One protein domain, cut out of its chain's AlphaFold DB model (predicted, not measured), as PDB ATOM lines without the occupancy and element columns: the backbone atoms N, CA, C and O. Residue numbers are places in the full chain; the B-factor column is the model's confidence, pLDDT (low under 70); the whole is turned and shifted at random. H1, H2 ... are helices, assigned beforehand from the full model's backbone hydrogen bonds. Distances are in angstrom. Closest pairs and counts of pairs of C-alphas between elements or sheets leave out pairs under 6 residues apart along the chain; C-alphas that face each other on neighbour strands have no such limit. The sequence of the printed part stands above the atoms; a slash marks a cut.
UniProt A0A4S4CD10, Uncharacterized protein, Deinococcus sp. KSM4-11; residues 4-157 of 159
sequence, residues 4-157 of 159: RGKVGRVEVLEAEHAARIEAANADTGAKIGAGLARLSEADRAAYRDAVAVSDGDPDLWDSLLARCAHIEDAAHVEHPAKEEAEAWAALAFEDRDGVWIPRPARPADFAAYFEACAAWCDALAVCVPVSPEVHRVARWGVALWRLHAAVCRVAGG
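What this domain is: This is residues 4 to 157 of the 159 residues of an uncharacterized protein of Deinococcus sp. KSM4-11 (UniProt A0A4S4CD10). One long helix, H1, runs out of a helical body as an arm, and its free residues 4 to 16 stick out. The core of the body is the helical hairpin of H5 and H6, side by side; the last part of H1 crosses H6 near its end, H2 crosses H6 on the side away from H5, and H4 crosses the early part of H5. The printed part has 154 residues with six named helices, H1 to H6 in order along the chain, and no named strand; its class is all helix. It is loose, with a radius of gyration of the C-alphas of 18.8 A, and spans 71 by 33 by 28 A, the arm making the length.

How they stand to each other: H1, residues 4 to 38, touches H6, residues 132 to 156, with residues 31 to 38 alone; the closest C-alphas, of Gly 35 and Ala 150, are 4.8 A apart. Their lines stand at a steep tilt of 62 degrees, opposite ways. H6 is the hub, touching four other helices. It forms a hairpin with H5, residues 107 to 124, at a shallow tilt of 11 degrees, opposite ways; their closest C-alphas, of Ala 111 and Ala 149, are 4.0 A apart. H2, residues 41 to 54, touches residues 139 to 144 of H6, closest at the C-alphas of Asp 43 and Ala 143, 5.0 A apart; at 72 degrees the two are only just about perpendicular. H3, residues 60 to 68, only just touches H6, with 3 pairs of C-alphas within 8 A, the closest those of Leu 64 and Val 134, 7.7 A apart. H4, residues 82 to 92, touches residues 110 to 113 of H5 about perpendicular, at 84 degrees; the C-alphas of Ala 85 and Phe 110 come closest, at 5.1 A. H1 and H5 are apart. Every O i to N i+4 pair is within hydrogen-bond range in H2, H3, H4, H5 and H6, and 30 of 31 are in H1.

Where its parts are: H1 begins at C-alpha 4 (153.101, 124.245, 120.636) and is 51.9 A long to C-alpha 38 (114.658, 106.046, 150.311). H6 is 36.1 A long and ends at C-alpha 156 (113.041, 113.213, 137.539). H5 is 25.8 A long, and H2 is 19.8 A.

The domain as a whole: The C-alphas of Arg 4 and Val 128, the two farthest apart, are 71.9 A apart. The printed part has no cut. The links from H3 to H4 and from H4 to H5 are long. The mean pLDDT of the printed part is 72.6, and 65 residues are under 70, among them residues 49 to 76 and 92 to 100.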
ATOM      1  N   ARG A   4     153.432 124.011 119.216       56.78
ATOM      2  CA  ARG A   4     153.101 124.245 120.636       56.78
ATOM      3  C   ARG A   4     151.662 124.716 120.894       56.78
ATOM      4  O   ARG A   4     151.118 124.406 121.942       56.78
ATOM      5  N   GLY A   5     151.028 125.419 119.951       64.38
ATOM      6  CA  GLY A   5     149.668 125.944 120.150       64.38
ATOM      7  C   GLY A   5     148.554 124.895 120.039       64.38
ATOM      8  O   GLY A   5     147.462 125.109 120.553       64.38
ATOM      9  N   LYS A   6     148.813 123.763 119.370       67.19
ATOM     10  CA  LYS A   6     147.830 122.678 119.219       67.19
ATOM     11  C   LYS A   6     147.858 121.718 120.406       67.19
ATOM     12  O   LYS A   6     146.795 121.322 120.857       67.19
ATOM     13  N   VAL A   7     149.047 121.414 120.931       69.75
ATOM     14  CA  VAL A   7     149.222 120.538 122.104       69.75
ATOM     15  C   VAL A   7     148.596 121.165 123.351       69.75
ATOM     16  O   VAL A   7     147.724 120.551 123.946       69.75
ATOM     17  N   GLY A   8     148.897 122.435 123.651       69.31
ATOM     18  CA  GLY A   8     148.277 123.118 124.797       69.31
ATOM     19  C   GLY A   8     146.754 123.273 124.682       69.31
ATOM     20  O   GLY A   8     146.056 123.336 125.685       69.31
ATOM     21  N   ARG A   9     146.205 123.291 123.460       73.56
ATOM     22  CA  ARG A   9     144.750 123.290 123.240       73.56
ATOM     23  C   ARG A   9     144.125 121.915 123.496       73.56
ATOM     24  O   ARG A   9     142.977 121.868 123.914       73.56
ATOM     25  N   VAL A  10     144.848 120.824 123.243       77.00
ATOM     26  CA  VAL A  10     144.396 119.461 123.563       77.00
ATOM     27  C   VAL A  10     144.422 119.237 125.073       77.00
ATOM     28  O   VAL A  10     143.411 118.819 125.617       77.00
ATOM     29  N   GLU A  11     145.496 119.636 125.756       77.94
ATOM     30  CA  GLU A  11     145.622 119.508 127.219       77.94
ATOM     31  C   GLU A  11     144.500 120.249 127.971       77.94
ATOM     32  O   GLU A  11     143.931 119.726 128.927       77.94
ATOM     33  N   VAL A  12     144.125 121.451 127.512       80.50
ATOM     34  CA  VAL A  12     142.988 122.199 128.078       80.50
ATOM     35  C   VAL A  12     141.663 121.467 127.847       80.50
ATOM     36  O   VAL A  12     140.861 121.361 128.769       80.50
ATOM     37  N   LEU A  13     141.436 120.921 126.648       78.44
ATOM     38  CA  LEU A  13     140.209 120.179 126.332       78.44
ATOM     39  C   LEU A  13     140.104 118.861 127.113       78.44
ATOM     40  O   LEU A  13     139.006 118.489 127.526       78.44
ATOM     41  N   GLU A  14     141.225 118.174 127.336       80.50
ATOM     42  CA  GLU A  14     141.306 116.965 128.164       80.50
ATOM     43  C   GLU A  14     141.020 117.283 129.636       80.50
ATOM     44  O   GLU A  14     140.219 116.591 130.262       80.50
ATOM     45  N   ALA A  15     141.582 118.371 130.173       79.31
ATOM     46  CA  ALA A  15     141.302 118.821 131.537       79.31
ATOM     47  C   ALA A  15     139.832 119.244 131.724       79.31
ATOM     48  O   ALA A  15     139.196 118.874 132.711       79.31
ATOM     49  N   GLU A  16     139.258 119.971 130.760       81.69
ATOM     50  CA  GLU A  16     137.833 120.332 130.757       81.69
ATOM     51  C   GLU A  16     136.920 119.108 130.610       81.69
ATOM     52  O   GLU A  16     135.803 119.089 131.128       81.69
ATOM     53  N   HIS A  17     137.348 118.081 129.875       76.88
ATOM     54  CA  HIS A  17     136.612 116.825 129.771       76.88
ATOM     55  C   HIS A  17     136.674 116.026 131.078       76.88
ATOM     56  O   HIS A  17     135.625 115.634 131.584       76.88
ATOM     57  N   ALA A  18     137.856 115.890 131.683       77.44
ATOM     58  CA  ALA A  18     138.032 115.237 132.978       77.44
ATOM     59  C   ALA A  18     137.221 115.930 134.086       77.44
ATOM     60  O   ALA A  18     136.532 115.264 134.855       77.44
ATOM     61  N   ALA A  19     137.216 117.267 134.126       80.31
ATOM     62  CA  ALA A  19     136.403 118.026 135.077       80.31
ATOM     63  C   ALA A  19     134.892 117.819 134.867       80.31
ATOM     64  O   ALA A  19     134.131 117.773 135.835       80.31
ATOM     65  N   ARG A  20     134.443 117.674 133.611       76.62
ATOM     66  CA  ARG A  20     133.042 117.356 133.290       76.62
ATOM     67  C   ARG A  20     132.655 115.944 133.729       76.62
ATOM     68  O   ARG A  20     131.562 115.785 134.264       76.62
ATOM     69  N   ILE A  21     133.540 114.965 133.544       72.69
ATOM     70  CA  ILE A  21     133.343 113.591 134.028       72.69
ATOM     71  C   ILE A  21     133.243 113.574 135.555       72.69
ATOM     72  O   ILE A  21     132.293 113.027 136.102       72.69
ATOM     73  N   GLU A  22     134.164 114.237 136.257       77.06
ATOM     74  CA  GLU A  22     134.157 114.275 137.725       77.06
ATOM     75  C   GLU A  22     132.864 114.899 138.276       77.06
ATOM     76  O   GLU A  22     132.241 114.365 139.195       77.06
ATOM     77  N   ALA A  23     132.407 115.999 137.670       75.44
ATOM     78  CA  ALA A  23     131.144 116.633 138.038       75.44
ATOM     79  C   ALA A  23     129.932 115.718 137.780       75.44
ATOM     80  O   ALA A  23     129.016 115.663 138.604       75.44
ATOM     81  N   ALA A  24     129.931 114.979 136.668       67.94
ATOM     82  CA  ALA A  24     128.882 114.017 136.346       67.94
ATOM     83  C   ALA A  24     128.877 112.805 137.294       67.94
ATOM     84  O   ALA A  24     127.809 112.357 137.719       67.94
ATOM     85  N   ASN A  25     130.051 112.314 137.691       65.81
ATOM     86  CA  ASN A  25     130.198 111.248 138.680       65.81
ATOM     87  C   ASN A  25     129.728 111.690 140.070       65.81
ATOM     88  O   ASN A  25     129.035 110.935 140.751       65.81
ATOM     89  N   ALA A  26     130.034 112.923 140.481       72.25
ATOM     90  CA  ALA A  26     129.541 113.479 141.741       72.25
ATOM     91  C   ALA A  26     128.004 113.598 141.755       72.25
ATOM     92  O   ALA A  26     127.359 113.208 142.731       72.25
ATOM     93  N   ASP A  27     127.411 114.078 140.658       68.00
ATOM     94  CA  ASP A  27     125.954 114.155 140.480       68.00
ATOM     95  C   ASP A  27     125.306 112.757 140.483       68.00
ATOM     96  O   ASP A  27     124.290 112.523 141.141       68.00
ATOM     97  N   THR A  28     125.940 111.780 139.832       65.56
ATOM     98  CA  THR A  28     125.516 110.372 139.869       65.56
ATOM     99  C   THR A  28     125.554 109.809 141.286       65.56
ATOM    100  O   THR A  28     124.564 109.245 141.757       65.56
ATOM    101  N   GLY A  29     126.687 109.957 141.975       66.31
ATOM    102  CA  GLY A  29     126.867 109.464 143.336       66.31
ATOM    103  C   GLY A  29     125.825 110.052 144.284       66.31
ATOM    104  O   GLY A  29     125.256 109.328 145.103       66.31
ATOM    105  N   ALA A  30     125.486 111.335 144.113       72.88
ATOM    106  CA  ALA A  30     124.411 111.983 144.855       72.88
ATOM    107  C   ALA A  30     123.033 111.362 144.560       72.88
ATOM    108  O   ALA A  30     122.266 111.113 145.494       72.88
ATOM    109  N   LYS A  31     122.718 111.054 143.294       66.50
ATOM    110  CA  LYS A  31     121.447 110.412 142.904       66.50
ATOM    111  C   LYS A  31     121.320 108.989 143.443       66.50
ATOM    112  O   LYS A  31     120.269 108.647 143.985       66.50
ATOM    113  N   ILE A  32     122.376 108.180 143.337       67.25
ATOM    114  CA  ILE A  32     122.407 106.816 143.889       67.25
ATOM    115  C   ILE A  32     122.287 106.872 145.412       67.25
ATOM    116  O   ILE A  32     121.446 106.179 145.984       67.25
ATOM    117  N   GLY A  33     123.056 107.744 146.069       68.38
ATOM    118  CA  GLY A  33     122.979 107.951 147.515       68.38
ATOM    119  C   GLY A  33     121.575 108.359 147.975       68.38
ATOM    120  O   GLY A  33     121.045 107.791 148.929       68.38
ATOM    121  N   ALA A  34     120.929 109.283 147.258       71.56
ATOM    122  CA  ALA A  34     119.552 109.688 147.529       71.56
ATOM    123  C   ALA A  34     118.539 108.556 147.276       71.56
ATOM    124  O   ALA A  34     117.587 108.409 148.043       71.56
ATOM    125  N   GLY A  35     118.746 107.735 146.242       65.75
ATOM    126  CA  GLY A  35     117.938 106.543 145.979       65.75
ATOM    127  C   GLY A  35     118.032 105.523 147.117       65.75
ATOM    128  O   GLY A  35     117.009 105.108 147.662       65.75
ATOM    129  N   LEU A  36     119.252 105.202 147.553       68.75
ATOM    130  CA  LEU A  36     119.525 104.296 148.676       68.75
ATOM    131  C   LEU A  36     118.943 104.799 150.007       68.75
ATOM    132  O   LEU A  36     118.491 103.997 150.830       68.75
ATOM    133  N   ALA A  37     118.914 106.116 150.229       74.81
ATOM    134  CA  ALA A  37     118.316 106.707 151.427       74.81
ATOM    135  C   ALA A  37     116.793 106.484 151.515       74.81
ATOM    136  O   ALA A  37     116.246 106.462 152.618       74.81
ATOM    137  N   ARG A  38     116.110 106.290 150.377       70.25
ATOM    138  CA  ARG A  38     114.658 106.046 150.311       70.25
ATOM    139  C   ARG A  38     114.270 104.578 150.479       70.25
ATOM    140  O   ARG A  38     113.100 104.292 150.709       70.25
ATOM    141  N   LEU A  39     115.231 103.664 150.377       69.12
ATOM    142  CA  LEU A  39     115.016 102.243 150.624       69.12
ATOM    143  C   LEU A  39     114.808 101.968 152.121       69.12
ATOM    144  O   LEU A  39     115.366 102.666 152.976       69.12
ATOM    145  N   SER A  40     114.034 100.933 152.458       77.81
ATOM    146  CA  SER A  40     113.975 100.446 153.841       77.81
ATOM    147  C   SER A  40     115.314  99.818 154.254       77.81
ATOM    148  O   SER A  40     116.154  99.503 153.412       77.81
ATOM    149  N   GLU A  41     115.540  99.595 155.553       78.75
ATOM    150  CA  GLU A  41     116.777  98.926 155.990       78.75
ATOM    151  C   GLU A  41     116.879  97.486 155.464       78.75
ATOM    152  O   GLU A  41     117.969  97.032 155.121       78.75
ATOM    153  N   ALA A  42     115.745  96.793 155.337       71.25
ATOM    154  CA  ALA A  42     115.693  95.454 154.758       71.25
ATOM    155  C   ALA A  42     116.075  95.468 153.269       71.25
ATOM    156  O   ALA A  42     116.876  94.642 152.839       71.25
ATOM    157  N   ASP A  43     115.570  96.443 152.506       69.06
ATOM    158  CA  ASP A  43     115.920  96.617 151.090       69.06
ATOM    159  C   ASP A  43     117.401  96.979 150.923       69.06
ATOM    160  O   ASP A  43     118.075  96.448 150.045       69.06
ATOM    161  N   ARG A  44     117.945  97.842 151.797       69.50
ATOM    162  CA  ARG A  44     119.377  98.183 151.793       69.50
ATOM    163  C   ARG A  44     120.256  96.971 152.081       69.50
ATOM    164  O   ARG A  44     121.284  96.808 151.430       69.50
ATOM    165  N   ALA A  45     119.878  96.138 153.049       73.94
ATOM    166  CA  ALA A  45     120.599  94.905 153.349       73.94
ATOM    167  C   ALA A  45     120.558  93.934 152.159       73.94
ATOM    168  O   ALA A  45     121.610  93.474 151.728       73.94
ATOM    169  N   ALA A  46     119.379  93.714 151.571       67.94
ATOM    170  CA  ALA A  46     119.220  92.858 150.396       67.94
ATOM    171  C   ALA A  46     120.000  93.375 149.175       67.94
ATOM    172  O   ALA A  46     120.598  92.585 148.450       67.94
ATOM    173  N   TYR A  47     120.044  94.695 148.967       65.62
ATOM    174  CA  TYR A  47     120.847  95.305 147.910       65.62
ATOM    175  C   TYR A  47     122.350  95.095 148.134       65.62
ATOM    176  O   TYR A  47     123.042  94.667 147.215       65.62
ATOM    177  N   ARG A  48     122.860  95.338 149.352       70.25
ATOM    178  CA  ARG A  48     124.279  95.103 149.690       70.25
ATOM    179  C   ARG A  48     124.676  93.645 149.494       70.25
ATOM    180  O   ARG A  48     125.711  93.380 148.889       70.25
ATOM    181  N   ASP A  49     123.846  92.727 149.982       67.56
ATOM    182  CA  ASP A  49     124.064  91.290 149.816       67.56
ATOM    183  C   ASP A  49     124.122  90.921 148.334       67.56
ATOM    184  O   ASP A  49     124.949  90.112 147.925       67.56
ATOM    185  N   ALA A  50     123.278  91.539 147.511       62.66
ATOM    186  CA  ALA A  50     123.253  91.252 146.094       62.66
ATOM    187  C   ALA A  50     124.416  91.850 145.305       62.66
ATOM    188  O   ALA A  50     124.925  91.164 144.431       62.66
ATOM    189  N   VAL A  51     124.866  93.068 145.623       64.94
ATOM    190  CA  VAL A  51     126.092  93.639 145.035       64.94
ATOM    191  C   VAL A  51     127.291  92.744 145.363       64.94
ATOM    192  O   VAL A  51     128.055  92.377 144.479       64.94
ATOM    193  N   ALA A  52     127.401  92.300 146.620       65.44
ATOM    194  CA  ALA A  52     128.466  91.392 147.045       65.44
ATOM    195  C   ALA A  52     128.427  90.031 146.325       65.44
ATOM    196  O   ALA A  52     129.459  89.385 146.161       65.44
ATOM    197  N   VAL A  53     127.239  89.588 145.913       59.31
ATOM    198  CA  VAL A  53     127.037  88.343 145.170       59.31
ATOM    199  C   VAL A  53     127.263  88.538 143.662       59.31
ATOM    200  O   VAL A  53     127.906  87.688 143.053       59.31
ATOM    201  N   SER A  54     126.806  89.644 143.059       56.31
ATOM    202  CA  SER A  54     127.008  89.937 141.629       56.31
ATOM    203  C   SER A  54     128.472  90.192 141.288       56.31
ATOM    204  O   SER A  54     128.924  89.792 140.221       56.31
ATOM    205  N   ASP A  55     129.225  90.797 142.208       62.41
ATOM    206  CA  ASP A  55     130.671  90.988 142.052       62.41
ATOM    207  C   ASP A  55     131.450  89.657 142.121       62.41
ATOM    208  O   ASP A  55     132.624  89.603 141.755       62.41
ATOM    209  N   GLY A  56     130.813  88.579 142.602       54.69
ATOM    210  CA  GLY A  56     131.440  87.279 142.845       54.69
ATOM    211  C   GLY A  56     131.098  86.166 141.848       54.69
ATOM    212  O   GLY A  56     131.836  85.182 141.808       54.69
ATOM    213  N   ASP A  57     130.018  86.282 141.066       60.28
ATOM    214  CA  ASP A  57     129.575  85.233 140.134       60.28
ATOM    215  C   ASP A  57     128.853  85.814 138.894       60.28
ATOM    216  O   ASP A  57     127.669  86.160 138.972       60.28
ATOM    217  N   PRO A  58     129.544  85.928 137.741       56.72
ATOM    218  CA  PRO A  58     128.975  86.492 136.518       56.72
ATOM    219  C   PRO A  58     127.901  85.605 135.862       56.72
ATOM    220  O   PRO A  58     127.055  86.136 135.144       56.72
ATOM    221  N   ASP A  59     127.880  84.295 136.136       60.28
ATOM    222  CA  ASP A  59     126.941  83.339 135.518       60.28
ATOM    223  C   ASP A  59     125.667  83.139 136.359       60.28
ATOM    224  O   ASP A  59     124.729  82.424 135.976       60.28
ATOM    225  N   LEU A  60     125.617  83.778 137.530       60.69
ATOM    226  CA  LEU A  60     124.511  83.670 138.465       60.69
ATOM    227  C   LEU A  60     123.185  84.060 137.805       60.69
ATOM    228  O   LEU A  60     122.191  83.359 137.972       60.69
ATOM    229  N   TRP A  61     123.163  85.137 137.021       52.94
ATOM    230  CA  TRP A  61     121.947  85.617 136.361       52.94
ATOM    231  C   TRP A  61     121.336  84.584 135.411       52.94
ATOM    232  O   TRP A  61     120.141  84.294 135.508       52.94
ATOM    233  N   ASP A  62     122.153  83.977 134.554       56.50
ATOM    234  CA  ASP A  62     121.704  82.979 133.581       56.50
ATOM    235  C   ASP A  62     121.220  81.700 134.276       56.50
ATOM    236  O   ASP A  62     120.162  81.153 133.946       56.50
ATOM    237  N   SER A  63     121.945  81.259 135.309       55.44
ATOM    238  CA  SER A  63     121.567  80.116 136.151       55.44
ATOM    239  C   SER A  63     120.222  80.335 136.851       55.44
ATOM    240  O   SER A  63     119.401  79.420 136.961       55.44
ATOM    241  N   LEU A  64     119.958  81.559 137.303       54.53
ATOM    242  CA  LEU A  64     118.719  81.916 137.987       54.53
ATOM    243  C   LEU A  64     117.541  82.080 137.031       54.53
ATOM    244  O   LEU A  64     116.458  81.587 137.342       54.53
ATOM    245  N   LEU A  65     117.740  82.703 135.866       55.91
ATOM    246  CA  LEU A  65     116.721  82.772 134.815       55.91
ATOM    247  C   LEU A  65     116.309  81.367 134.369       55.91
ATOM    248  O   LEU A  65     115.117  81.081 134.279       55.91
ATOM    249  N   ALA A  66     117.273  80.457 134.207       59.72
ATOM    250  CA  ALA A  66     116.996  79.055 133.908       59.72
ATOM    251  C   ALA A  66     116.198  78.361 135.028       59.72
ATOM    252  O   ALA A  66     115.271  77.597 134.756       59.72
ATOM    253  N   ARG A  67     116.514  78.643 136.299       55.41
ATOM    254  CA  ARG A  67     115.780  78.091 137.453       55.41
ATOM    255  C   ARG A  67     114.386  78.685 137.605       55.41
ATOM    256  O   ARG A  67     113.499  77.968 138.046       55.41
ATOM    257  N   CYS A  68     114.177  79.938 137.220       50.72
ATOM    258  CA  CYS A  68     112.881  80.617 137.261       50.72
ATOM    259  C   CYS A  68     112.058  80.430 135.974       50.72
ATOM    260  O   CYS A  68     110.907  80.848 135.941       50.72
ATOM    261  N   ALA A  69     112.601  79.776 134.941       57.19
ATOM    262  CA  ALA A  69     111.944  79.609 133.642       57.19
ATOM    263  C   ALA A  69     110.588  78.882 133.719       57.19
ATOM    264  O   ALA A  69     109.703  79.150 132.923       57.19
ATOM    265  N   HIS A  70     110.390  78.004 134.708       53.22
ATOM    266  CA  HIS A  70     109.114  77.309 134.932       53.22
ATOM    267  C   HIS A  70     108.013  78.210 135.520       53.22
ATOM    268  O   HIS A  70     106.868  77.785 135.657       53.22
ATOM    269  N   ILE A  71     108.349  79.449 135.885       55.09
ATOM    270  CA  ILE A  71     107.425  80.469 136.376       55.09
ATOM    271  C   ILE A  71     106.927  81.293 135.165       55.09
ATOM    272  O   ILE A  71     106.973  82.523 135.148       55.09
ATOM    273  N   GLU A  72     106.503  80.593 134.109       44.62
ATOM    274  CA  GLU A  72     106.199  81.136 132.773       44.62
ATOM    275  C   GLU A  72     105.012  82.125 132.768       44.62
ATOM    276  O   GLU A  72     104.972  83.022 131.933       44.62
ATOM    277  N   ASP A  73     104.109  82.051 133.754       45.34
ATOM    278  CA  ASP A  73     102.947  82.951 133.882       45.34
ATOM    279  C   ASP A  73     103.184  84.184 134.774       45.34
ATOM    280  O   ASP A  73     102.334  85.071 134.839       45.34
ATOM    281  N   ALA A  74     104.313  84.279 135.487       47.59
ATOM    282  CA  ALA A  74     104.516  85.394 136.418       47.59
ATOM    283  C   ALA A  74     105.310  86.553 135.794       47.59
ATOM    284  O   ALA A  74     105.156  87.691 136.215       47.59
ATOM    285  N   ALA A  75     106.150  86.311 134.789       53.06
ATOM    286  CA  ALA A  75     107.236  87.226 134.430       53.06
ATOM    287  C   ALA A  75     106.849  88.495 133.644       53.06
ATOM    288  O   ALA A  75     107.741  89.189 133.155       53.06
ATOM    289  N   HIS A  76     105.572  88.828 133.456       63.09
ATOM    290  CA  HIS A  76     105.186  90.012 132.682       63.09
ATOM    291  C   HIS A  76     104.387  90.994 133.532       63.09
ATOM    292  O   HIS A  76     103.165  90.944 133.611       63.09
ATOM    293  N   VAL A  77     105.103  91.944 134.135       76.25
ATOM    294  CA  VAL A  77     104.477  93.180 134.601       76.25
ATOM    295  C   VAL A  77     104.021  93.951 133.368       76.25
ATOM    296  O   VAL A  77     104.819  94.591 132.680       76.25
ATOM    297  N   GLU A  78     102.733  93.850 133.051       83.75
ATOM    298  CA  GLU A  78     102.117  94.666 132.013       83.75
ATOM    299  C   GLU A  78     102.040  96.114 132.494       83.75
ATOM    300  O   GLU A  78     101.367  96.438 133.474       83.75
ATOM    301  N   HIS A  79     102.750  97.001 131.803       86.69
ATOM    302  CA  HIS A  79     102.741  98.420 132.115       86.69
ATOM    303  C   HIS A  79     102.909  99.251 130.835       86.69
ATOM    304  O   HIS A  79     103.811  98.961 130.048       86.69
ATOM    305  N   PRO A  80     102.127 100.330 130.633       90.31
ATOM    306  CA  PRO A  80     102.219 101.169 129.431       90.31
ATOM    307  C   PRO A  80     103.589 101.814 129.195       90.31
ATOM    308  O   PRO A  80     103.873 102.259 128.092       90.31
ATOM    309  N   ALA A  81     104.415 101.914 130.238       91.12
ATOM    310  CA  ALA A  81     105.765 102.471 130.159       91.12
ATOM    311  C   ALA A  81     106.875 101.407 130.152       91.12
ATOM    312  O   ALA A  81     108.035 101.785 130.266       91.12
ATOM    313  N   LYS A  82     106.543 100.109 130.053       89.44
ATOM    314  CA  LYS A  82     107.508  99.000 130.157       89.44
ATOM    315  C   LYS A  82     108.703  99.183 129.220       89.44
ATOM    316  O   LYS A  82     109.823  99.293 129.696       89.44
ATOM    317  N   GLU A  83     108.457  99.274 127.913       89.25
ATOM    318  CA  GLU A  83     109.524  99.339 126.901       89.25
ATOM    319  C   GLU A  83     110.434 100.560 127.102       89.25
ATOM    320  O   GLU A  83     111.658 100.455 127.057       89.25
ATOM    321  N   GLU A  84     109.842 101.725 127.378       91.69
ATOM    322  CA  GLU A  84     110.587 102.965 127.609       91.69
ATOM    323  C   GLU A  84     111.388 102.927 128.920       91.69
ATOM    324  O   GLU A  84     112.520 103.414 128.974       91.69
ATOM    325  N   ALA A  85     110.816 102.349 129.979       88.12
ATOM    326  CA  ALA A  85     111.469 102.226 131.275       88.12
ATOM    327  C   ALA A  85     112.610 101.199 131.230       88.12
ATOM    328  O   ALA A  85     113.677 101.467 131.778       88.12
ATOM    329  N   GLU A  86     112.432 100.070 130.540       87.19
ATOM    330  CA  GLU A  86     113.482  99.068 130.314       87.19
ATOM    331  C   GLU A  86     114.627  99.637 129.474       87.19
ATOM    332  O   GLU A  86     115.789  99.494 129.852       87.19
ATOM    333  N   ALA A  87     114.315 100.359 128.391       87.25
ATOM    334  CA  ALA A  87     115.324 101.048 127.589       87.25
ATOM    335  C   ALA A  87     116.089 102.093 128.412       87.25
ATOM    336  O   ALA A  87     117.305 102.225 128.283       87.25
ATOM    337  N   TRP A  88     115.399 102.823 129.294       87.06
ATOM    338  CA  TRP A  88     116.055 103.742 130.218       87.06
ATOM    339  C   TRP A  88     116.928 103.009 131.244       87.06
ATOM    340  O   TRP A  88     118.056 103.437 131.464       87.06
ATOM    341  N   ALA A  89     116.456 101.909 131.840       80.88
ATOM    342  CA  ALA A  89     117.208 101.133 132.832       80.88
ATOM    343  C   ALA A  89     118.463 100.483 132.242       80.88
ATOM    344  O   ALA A  89     119.510 100.510 132.886       80.88
ATOM    345  N   ALA A  90     118.384  99.983 131.005       78.44
ATOM    346  CA  ALA A  90     119.540  99.471 130.272       78.44
ATOM    347  C   ALA A  90     120.643 100.533 130.141       78.44
ATOM    348  O   ALA A  90     121.820 100.225 130.255       78.44
ATOM    349  N   LEU A  91     120.257 101.801 129.988       75.12
ATOM    350  CA  LEU A  91     121.181 102.932 129.911       75.12
ATOM    351  C   LEU A  91     121.533 103.526 131.285       75.12
ATOM    352  O   LEU A  91     122.498 104.277 131.394       75.12
ATOM    353  N   ALA A  92     120.748 103.244 132.328       64.56
ATOM    354  CA  ALA A  92     120.872 103.899 133.628       64.56
ATOM    355  C   ALA A  92     122.152 103.506 134.377       64.56
ATOM    356  O   ALA A  92     122.596 104.260 135.235       64.56
ATOM    357  N   PHE A  93     122.775 102.388 134.010       63.03
ATOM    358  CA  PHE A  93     124.004 101.888 134.634       63.03
ATOM    359  C   PHE A  93     125.096 101.539 133.613       63.03
ATOM    360  O   PHE A  93     126.105 100.937 133.970       63.03
ATOM    361  N   GLU A  94     124.912 101.931 132.349       64.88
ATOM    362  CA  GLU A  94     125.987 101.916 131.359       64.88
ATOM    363  C   GLU A  94     126.899 103.125 131.584       64.88
ATOM    364  O   GLU A  94     126.442 104.270 131.596       64.88
ATOM    365  N   ASP A  95     128.204 102.878 131.714       53.56
ATOM    366  CA  ASP A  95     129.191 103.948 131.622       53.56
ATOM    367  C   ASP A  95     129.265 104.432 130.170       53.56
ATOM    368  O   ASP A  95     129.799 103.750 129.291       53.56
ATOM    369  N   ARG A  96     128.690 105.608 129.903       56.56
ATOM    370  CA  ARG A  96     128.860 106.313 128.632       56.56
ATOM    371  C   ARG A  96     129.547 107.635 128.884       56.56
ATOM    372  O   ARG A  96     128.969 108.546 129.478       56.56
ATOM    373  N   ASP A  97     130.783 107.727 128.407       57.78
ATOM    374  CA  ASP A  97     131.619 108.921 128.513       57.78
ATOM    375  C   ASP A  97     131.726 109.460 129.960       57.78
ATOM    376  O   ASP A  97     131.823 110.674 130.162       57.78
ATOM    377  N   GLY A  98     131.684 108.580 130.974       52.31
ATOM    378  CA  GLY A  98     131.814 108.944 132.388       52.31
ATOM    379  C   GLY A  98     130.583 109.613 133.011       52.31
ATOM    380  O   GLY A  98     130.702 110.205 134.082       52.31
ATOM    381  N   VAL A  99     129.413 109.572 132.358       53.50
ATOM    382  CA  VAL A  99     128.146 110.093 132.903       53.50
ATOM    383  C   VAL A  99     127.200 108.936 133.190       53.50
ATOM    384  O   VAL A  99     126.741 108.254 132.278       53.50
ATOM    385  N   TRP A 100     126.850 108.750 134.458       58.38
ATOM    386  CA  TRP A 100     125.928 107.704 134.886       58.38
ATOM    387  C   TRP A 100     124.505 108.265 135.112       58.38
ATOM    388  O   TRP A 100     124.306 109.348 135.661       58.38
ATOM    389  N   ILE A 101     123.495 107.488 134.705       70.69
ATOM    390  CA  ILE A 101     122.051 107.728 134.900       70.69
ATOM    391  C   ILE A 101     121.487 108.962 134.142       70.69
ATOM    392  O   ILE A 101     121.461 110.084 134.670       70.69
ATOM    393  N   PRO A 102     120.917 108.776 132.931       76.00
ATOM    394  CA  PRO A 102     120.233 109.839 132.197       76.00
ATOM    395  C   PRO A 102     118.898 110.223 132.855       76.00
ATOM    396  O   PRO A 102     118.269 109.429 133.559       76.00
ATOM    397  N   ARG A 103     118.408 111.443 132.597       82.50
ATOM    398  CA  ARG A 103     117.089 111.871 133.090       82.50
ATOM    399  C   ARG A 103     115.978 111.039 132.423       82.50
ATOM    400  O   ARG A 103     115.908 111.035 131.195       82.50
ATOM    401  N   PRO A 104     115.083 110.390 133.187       86.50
ATOM    402  CA  PRO A 104     113.942 109.680 132.615       86.50
ATOM    403  C   PRO A 104     112.955 110.661 131.968       86.50
ATOM    404  O   PRO A 104     112.655 111.715 132.533       86.50
ATOM    405  N   ALA A 105     112.421 110.305 130.798       89.12
ATOM    406  CA  ALA A 105     111.447 111.132 130.080       89.12
ATOM    407  C   ALA A 105     110.099 111.218 130.817       89.12
ATOM    408  O   ALA A 105     109.453 112.265 130.824       89.12
ATOM    409  N   ARG A 106     109.697 110.118 131.466       91.75
ATOM    410  CA  ARG A 106     108.435 109.975 132.202       91.75
ATOM    411  C   ARG A 106     108.709 109.419 133.606       91.75
ATOM    412  O   ARG A 106     108.389 108.267 133.889       91.75
ATOM    413  N   PRO A 107     109.333 110.209 134.500       91.06
ATOM    414  CA  PRO A 107     109.860 109.712 135.774       91.06
ATOM    415  C   PRO A 107     108.816 109.019 136.655       91.06
ATOM    416  O   PRO A 107     109.132 108.017 137.290       91.06
ATOM    417  N   ALA A 108     107.578 109.523 136.679       92.19
ATOM    418  CA  ALA A 108     106.499 108.935 137.465       92.19
ATOM    419  C   ALA A 108     106.063 107.569 136.917       92.19
ATOM    420  O   ALA A 108     105.927 106.621 137.687       92.19
ATOM    421  N   ASP A 109     105.906 107.455 135.597       93.88
ATOM    422  CA  ASP A 109     105.478 106.214 134.948       93.88
ATOM    423  C   ASP A 109     106.572 105.141 135.005       93.88
ATOM    424  O   ASP A 109     106.279 103.965 135.200       93.88
ATOM    425  N   PHE A 110     107.840 105.542 134.881       93.12
ATOM    426  CA  PHE A 110     108.969 104.618 134.999       93.12
ATOM    427  C   PHE A 110     109.094 104.122 136.440       93.12
ATOM    428  O   PHE A 110     109.219 102.924 136.674       93.12
ATOM    429  N   ALA A 111     108.977 105.023 137.422       91.00
ATOM    430  CA  ALA A 111     108.961 104.623 138.824       91.00
ATOM    431  C   ALA A 111     107.790 103.677 139.134       91.00
ATOM    432  O   ALA A 111     107.988 102.701 139.850       91.00
ATOM    433  N   ALA A 112     106.596 103.928 138.586       91.88
ATOM    434  CA  ALA A 112     105.439 103.049 138.759       91.88
ATOM    435  C   ALA A 112     105.671 101.652 138.163       91.88
ATOM    436  O   ALA A 112     105.352 100.660 138.818       91.88
ATOM    437  N   TYR A 113     106.286 101.569 136.978       92.94
ATOM    438  CA  TYR A 113     106.688 100.294 136.381       92.94
ATOM    439  C   TYR A 113     107.616  99.503 137.309       92.94
ATOM    440  O   TYR A 113     107.329  98.356 137.643       92.94
ATOM    441  N   PHE A 114     108.691 100.130 137.787       89.88
ATOM    442  CA  PHE A 114     109.655  99.442 138.641       89.88
ATOM    443  C   PHE A 114     109.071  99.048 140.005       89.88
ATOM    444  O   PHE A 114     109.366  97.967 140.500       89.88
ATOM    445  N   GLU A 115     108.186  99.848 140.604       90.44
ATOM    446  CA  GLU A 115     107.474  99.418 141.821       90.44
ATOM    447  C   GLU A 115     106.568  98.206 141.561       90.44
ATOM    448  O   GLU A 115     106.464  97.324 142.411       90.44
ATOM    449  N   ALA A 116     105.944  98.119 140.382       88.62
ATOM    450  CA  ALA A 116     105.162  96.947 140.001       88.62
ATOM    451  C   ALA A 116     106.053  95.701 139.812       88.62
ATOM    452  O   ALA A 116     105.690  94.618 140.273       88.62
ATOM    453  N   CYS A 117     107.257  95.851 139.244       86.56
ATOM    454  CA  CYS A 117     108.279  94.795 139.213       86.56
ATOM    455  C   CYS A 117     108.733  94.376 140.617       86.56
ATOM    456  O   CYS A 117     108.862  93.182 140.891       86.56
ATOM    457  N   ALA A 118     108.927  95.330 141.531       86.06
ATOM    458  CA  ALA A 118     109.267  95.031 142.918       86.06
ATOM    459  C   ALA A 118     108.146  94.248 143.618       86.06
ATOM    460  O   ALA A 118     108.413  93.229 144.248       86.06
ATOM    461  N   ALA A 119     106.892  94.684 143.468       85.25
ATOM    462  CA  ALA A 119     105.730  94.007 144.042       85.25
ATOM    463  C   ALA A 119     105.565  92.579 143.502       85.25
ATOM    464  O   ALA A 119     105.211  91.661 144.243       85.25
ATOM    465  N   TRP A 120     105.869  92.376 142.221       82.88
ATOM    466  CA  TRP A 120     105.915  91.048 141.629       82.88
ATOM    467  C   TRP A 120     106.994  90.162 142.269       82.88
ATOM    468  O   TRP A 120     106.710  89.030 142.665       82.88
ATOM    469  N   CYS A 121     108.215  90.676 142.440       79.31
ATOM    470  CA  CYS A 121     109.272  89.939 143.129       79.31
ATOM    471  C   CYS A 121     108.911  89.633 144.597       79.31
ATOM    472  O   CYS A 121     109.207  88.539 145.073       79.31
ATOM    473  N   ASP A 122     108.229  90.544 145.301       82.12
ATOM    474  CA  ASP A 122     107.718  90.301 146.659       82.12
ATOM    475  C   ASP A 122     106.728  89.123 146.679       82.12
ATOM    476  O   ASP A 122     106.798  88.267 147.562       82.12
ATOM    477  N   ALA A 123     105.840  89.037 145.682       76.50
ATOM    478  CA  ALA A 123     104.905  87.922 145.548       76.50
ATOM    479  C   ALA A 123     105.631  86.590 145.284       76.50
ATOM    480  O   ALA A 123     105.288  85.572 145.885       76.50
ATOM    481  N   LEU A 124     106.679  86.592 144.455       72.75
ATOM    482  CA  LEU A 124     107.512  85.405 144.240       72.75
ATOM    483  C   LEU A 124     108.274  84.974 145.497       72.75
ATOM    484  O   LEU A 124     108.449  83.777 145.728       72.75
ATOM    485  N   ALA A 125     108.704  85.930 146.323       71.31
ATOM    486  CA  ALA A 125     109.468  85.669 147.542       71.31
ATOM    487  C   ALA A 125     108.675  84.918 148.626       71.31
ATOM    488  O   ALA A 125     109.264  84.525 149.634       71.31
ATOM    489  N   VAL A 126     107.360  84.749 148.452       70.50
ATOM    490  CA  VAL A 126     106.475  84.054 149.398       70.50
ATOM    491  C   VAL A 126     105.805  82.805 148.805       70.50
ATOM    492  O   VAL A 126     105.028  82.144 149.495       70.50
ATOM    493  N   CYS A 127     106.104  82.450 147.550       63.16
ATOM    494  CA  CYS A 127     105.562  81.256 146.895       63.16
ATOM    495  C   CYS A 127     106.202  79.961 147.439       63.16
ATOM    496  O   CYS A 127     107.418  79.845 147.567       63.16
ATOM    497  N   VAL A 128     105.387  78.945 147.743       53.44
ATOM    498  CA  VAL A 128     105.827  77.661 148.334       53.44
ATOM    499  C   VAL A 128     105.894  76.556 147.262       53.44
ATOM    500  O   VAL A 128     104.953  76.466 146.478       53.44
ATOM    501  N   PRO A 129     106.889  75.640 147.259       56.84
ATOM    502  CA  PRO A 129     108.209  75.711 147.873       56.84
ATOM    503  C   PRO A 129     109.241  76.135 146.818       56.84
ATOM    504  O   PRO A 129     109.727  75.307 146.047       56.84
ATOM    505  N   VAL A 130     109.604  77.416 146.792       59.03
ATOM    506  CA  VAL A 130     110.784  77.844 146.034       59.03
ATOM    507  C   VAL A 130     112.055  77.596 146.855       59.03
ATOM    508  O   VAL A 130     112.034  77.635 148.089       59.03
ATOM    509  N   SER A 131     113.173  77.275 146.195       66.06
ATOM    510  CA  SER A 131     114.434  77.014 146.902       66.06
ATOM    511  C   SER A 131     114.901  78.269 147.667       66.06
ATOM    512  O   SER A 131     114.554  79.392 147.290       66.06
ATOM    513  N   PRO A 132     115.730  78.136 148.724       71.81
ATOM    514  CA  PRO A 132     116.323  79.287 149.413       71.81
ATOM    515  C   PRO A 132     117.044  80.274 148.479       71.81
ATOM    516  O   PRO A 132     117.127  81.464 148.781       71.81
ATOM    517  N   GLU A 133     117.550  79.794 147.343       68.44
ATOM    518  CA  GLU A 133     118.175  80.631 146.319       68.44
ATOM    519  C   GLU A 133     117.131  81.492 145.608       68.44
ATOM    520  O   GLU A 133     117.334  82.693 145.490       68.44
ATOM    521  N   VAL A 134     115.976  80.934 145.229       68.00
ATOM    522  CA  VAL A 134     114.883  81.706 144.614       68.00
ATOM    523  C   VAL A 134     114.360  82.783 145.567       68.00
ATOM    524  O   VAL A 134     114.136  83.910 145.139       68.00
ATOM    525  N   HIS A 135     114.255  82.505 146.872       72.88
ATOM    526  CA  HIS A 135     113.938  83.548 147.859       72.88
ATOM    527  C   HIS A 135     114.990  84.663 147.907       72.88
ATOM    528  O   HIS A 135     114.638  85.837 148.037       72.88
ATOM    529  N   ARG A 136     116.279  84.315 147.820       70.94
ATOM    530  CA  ARG A 136     117.367  85.303 147.801       70.94
ATOM    531  C   ARG A 136     117.281  86.184 146.554       70.94
ATOM    532  O   ARG A 136     117.392  87.400 146.672       70.94
ATOM    533  N   VAL A 137     117.012  85.586 145.396       69.62
ATOM    534  CA  VAL A 137     116.847  86.303 144.123       69.62
ATOM    535  C   VAL A 137     115.619  87.185 144.124       69.62
ATOM    536  O   VAL A 137     115.713  88.335 143.718       69.62
ATOM    537  N   ALA A 138     114.486  86.685 144.607       75.69
ATOM    538  CA  ALA A 138     113.262  87.464 144.681       75.69
ATOM    539  C   ALA A 138     113.472  88.707 145.559       75.69
ATOM    540  O   ALA A 138     113.202  89.821 145.122       75.69
ATOM    541  N   ARG A 139     114.077  88.551 146.745       77.56
ATOM    542  CA  ARG A 139     114.425  89.686 147.622       77.56
ATOM    543  C   ARG A 139     115.415  90.655 146.992       77.56
ATOM    544  O   ARG A 139     115.312  91.859 147.211       77.56
ATOM    545  N   TRP A 140     116.368  90.152 146.219       75.31
ATOM    546  CA  TRP A 140     117.240  91.029 145.461       75.31
ATOM    547  C   TRP A 140     116.490  91.787 144.362       75.31
ATOM    548  O   TRP A 140     116.637  93.002 144.276       75.31
ATOM    549  N   GLY A 141     115.665  91.106 143.565       75.81
ATOM    550  CA  GLY A 141     114.840  91.722 142.528       75.81
ATOM    551  C   GLY A 141     113.985  92.849 143.104       75.81
ATOM    552  O   GLY A 141     113.999  93.956 142.576       75.81
ATOM    553  N   VAL A 142     113.353  92.624 144.263       81.75
ATOM    554  CA  VAL A 142     112.646  93.669 145.024       81.75
ATOM    555  C   VAL A 142     113.544  94.885 145.272       81.75
ATOM    556  O   VAL A 142     113.171  96.009 144.934       81.75
ATOM    557  N   ALA A 143     114.732  94.674 145.842       75.38
ATOM    558  CA  ALA A 143     115.650  95.754 146.187       75.38
ATOM    559  C   ALA A 143     116.153  96.515 144.945       75.38
ATOM    560  O   ALA A 143     116.196  97.747 144.950       75.38
ATOM    561  N   LEU A 144     116.485  95.797 143.868       80.12
ATOM    562  CA  LEU A 144     116.938  96.370 142.602       80.12
ATOM    563  C   LEU A 144     115.846  97.220 141.946       80.12
ATOM    564  O   LEU A 144     116.108  98.342 141.509       80.12
ATOM    565  N   TRP A 145     114.615  96.717 141.887       85.31
ATOM    566  CA  TRP A 145     113.505  97.441 141.277       85.31
ATOM    567  C   TRP A 145     113.093  98.665 142.101       85.31
ATOM    568  O   TRP A 145     112.892  99.746 141.544       85.31
ATOM    569  N   ARG A 146     113.089  98.561 143.435       84.44
ATOM    570  CA  ARG A 146     112.881  99.724 144.316       84.44
ATOM    571  C   ARG A 146     113.977 100.775 144.159       84.44
ATOM    572  O   ARG A 146     113.677 101.971 144.187       84.44
ATOM    573  N   LEU A 147     115.228 100.359 143.951       80.94
ATOM    574  CA  LEU A 147     116.319 101.286 143.655       80.94
ATOM    575  C   LEU A 147     116.077 102.019 142.332       80.94
ATOM    576  O   LEU A 147     116.137 103.246 142.318       80.94
ATOM    577  N   HIS A 148     115.738 101.308 141.251       83.19
ATOM    578  CA  HIS A 148     115.394 101.935 139.968       83.19
ATOM    579  C   HIS A 148     114.247 102.940 140.115       83.19
ATOM    580  O   HIS A 148     114.362 104.076 139.653       83.19
ATOM    581  N   ALA A 149     113.176 102.575 140.829       85.19
ATOM    582  CA  ALA A 149     112.059 103.476 141.094       85.19
ATOM    583  C   ALA A 149     112.496 104.738 141.854       85.19
ATOM    584  O   ALA A 149     112.111 105.859 141.503       85.19
ATOM    585  N   ALA A 150     113.324 104.582 142.891       82.06
ATOM    586  CA  ALA A 150     113.852 105.700 143.664       82.06
ATOM    587  C   ALA A 150     114.759 106.607 142.814       82.06
ATOM    588  O   ALA A 150     114.615 107.832 142.864       82.06
ATOM    589  N   VAL A 151     115.628 106.022 141.989       81.25
ATOM    590  CA  VAL A 151     116.499 106.754 141.060       81.25
ATOM    591  C   VAL A 151     115.672 107.514 140.023       81.25
ATOM    592  O   VAL A 151     115.940 108.695 139.809       81.25
ATOM    593  N   CYS A 152     114.624 106.916 139.443       85.56
ATOM    594  CA  CYS A 152     113.723 107.617 138.521       85.56
ATOM    595  C   CYS A 152     113.104 108.865 139.157       85.56
ATOM    596  O   CYS A 152     113.072 109.925 138.531       85.56
ATOM    597  N   ARG A 153     112.636 108.762 140.407       83.75
ATOM    598  CA  ARG A 153     112.042 109.900 141.129       83.75
ATOM    599  C   ARG A 153     113.063 111.009 141.365       83.75
ATOM    600  O   ARG A 153     112.773 112.170 141.082       83.75
ATOM    601  N   VAL A 154     114.262 110.657 141.835       82.69
ATOM    602  CA  VAL A 154     115.331 111.628 142.113       82.69
ATOM    603  C   VAL A 154     115.816 112.288 140.821       82.69
ATOM    604  O   VAL A 154     115.815 113.513 140.727       82.69
ATOM    605  N   ALA A 155     116.146 111.502 139.794       80.62
ATOM    606  CA  ALA A 155     116.580 112.013 138.495       80.62
ATOM    607  C   ALA A 155     115.476 112.816 137.778       80.62
ATOM    608  O   ALA A 155     115.763 113.740 137.019       80.62
ATOM    609  N   GLY A 156     114.208 112.489 138.033       82.56
ATOM    610  CA  GLY A 156     113.041 113.213 137.539       82.56
ATOM    611  C   GLY A 156     112.755 114.543 138.243       82.56
ATOM    612  O   GLY A 156     111.986 115.341 137.702       82.56
ATOM    613  N   GLY A 157     113.365 114.797 139.407       80.94
ATOM    614  CA  GLY A 157     113.094 115.971 140.245       80.94
ATOM    615  C   GLY A 157     111.818 115.865 141.089       80.94
ATOM    616  O   GLY A 157     111.277 116.885 141.504       80.94
TER     617      GLY A 157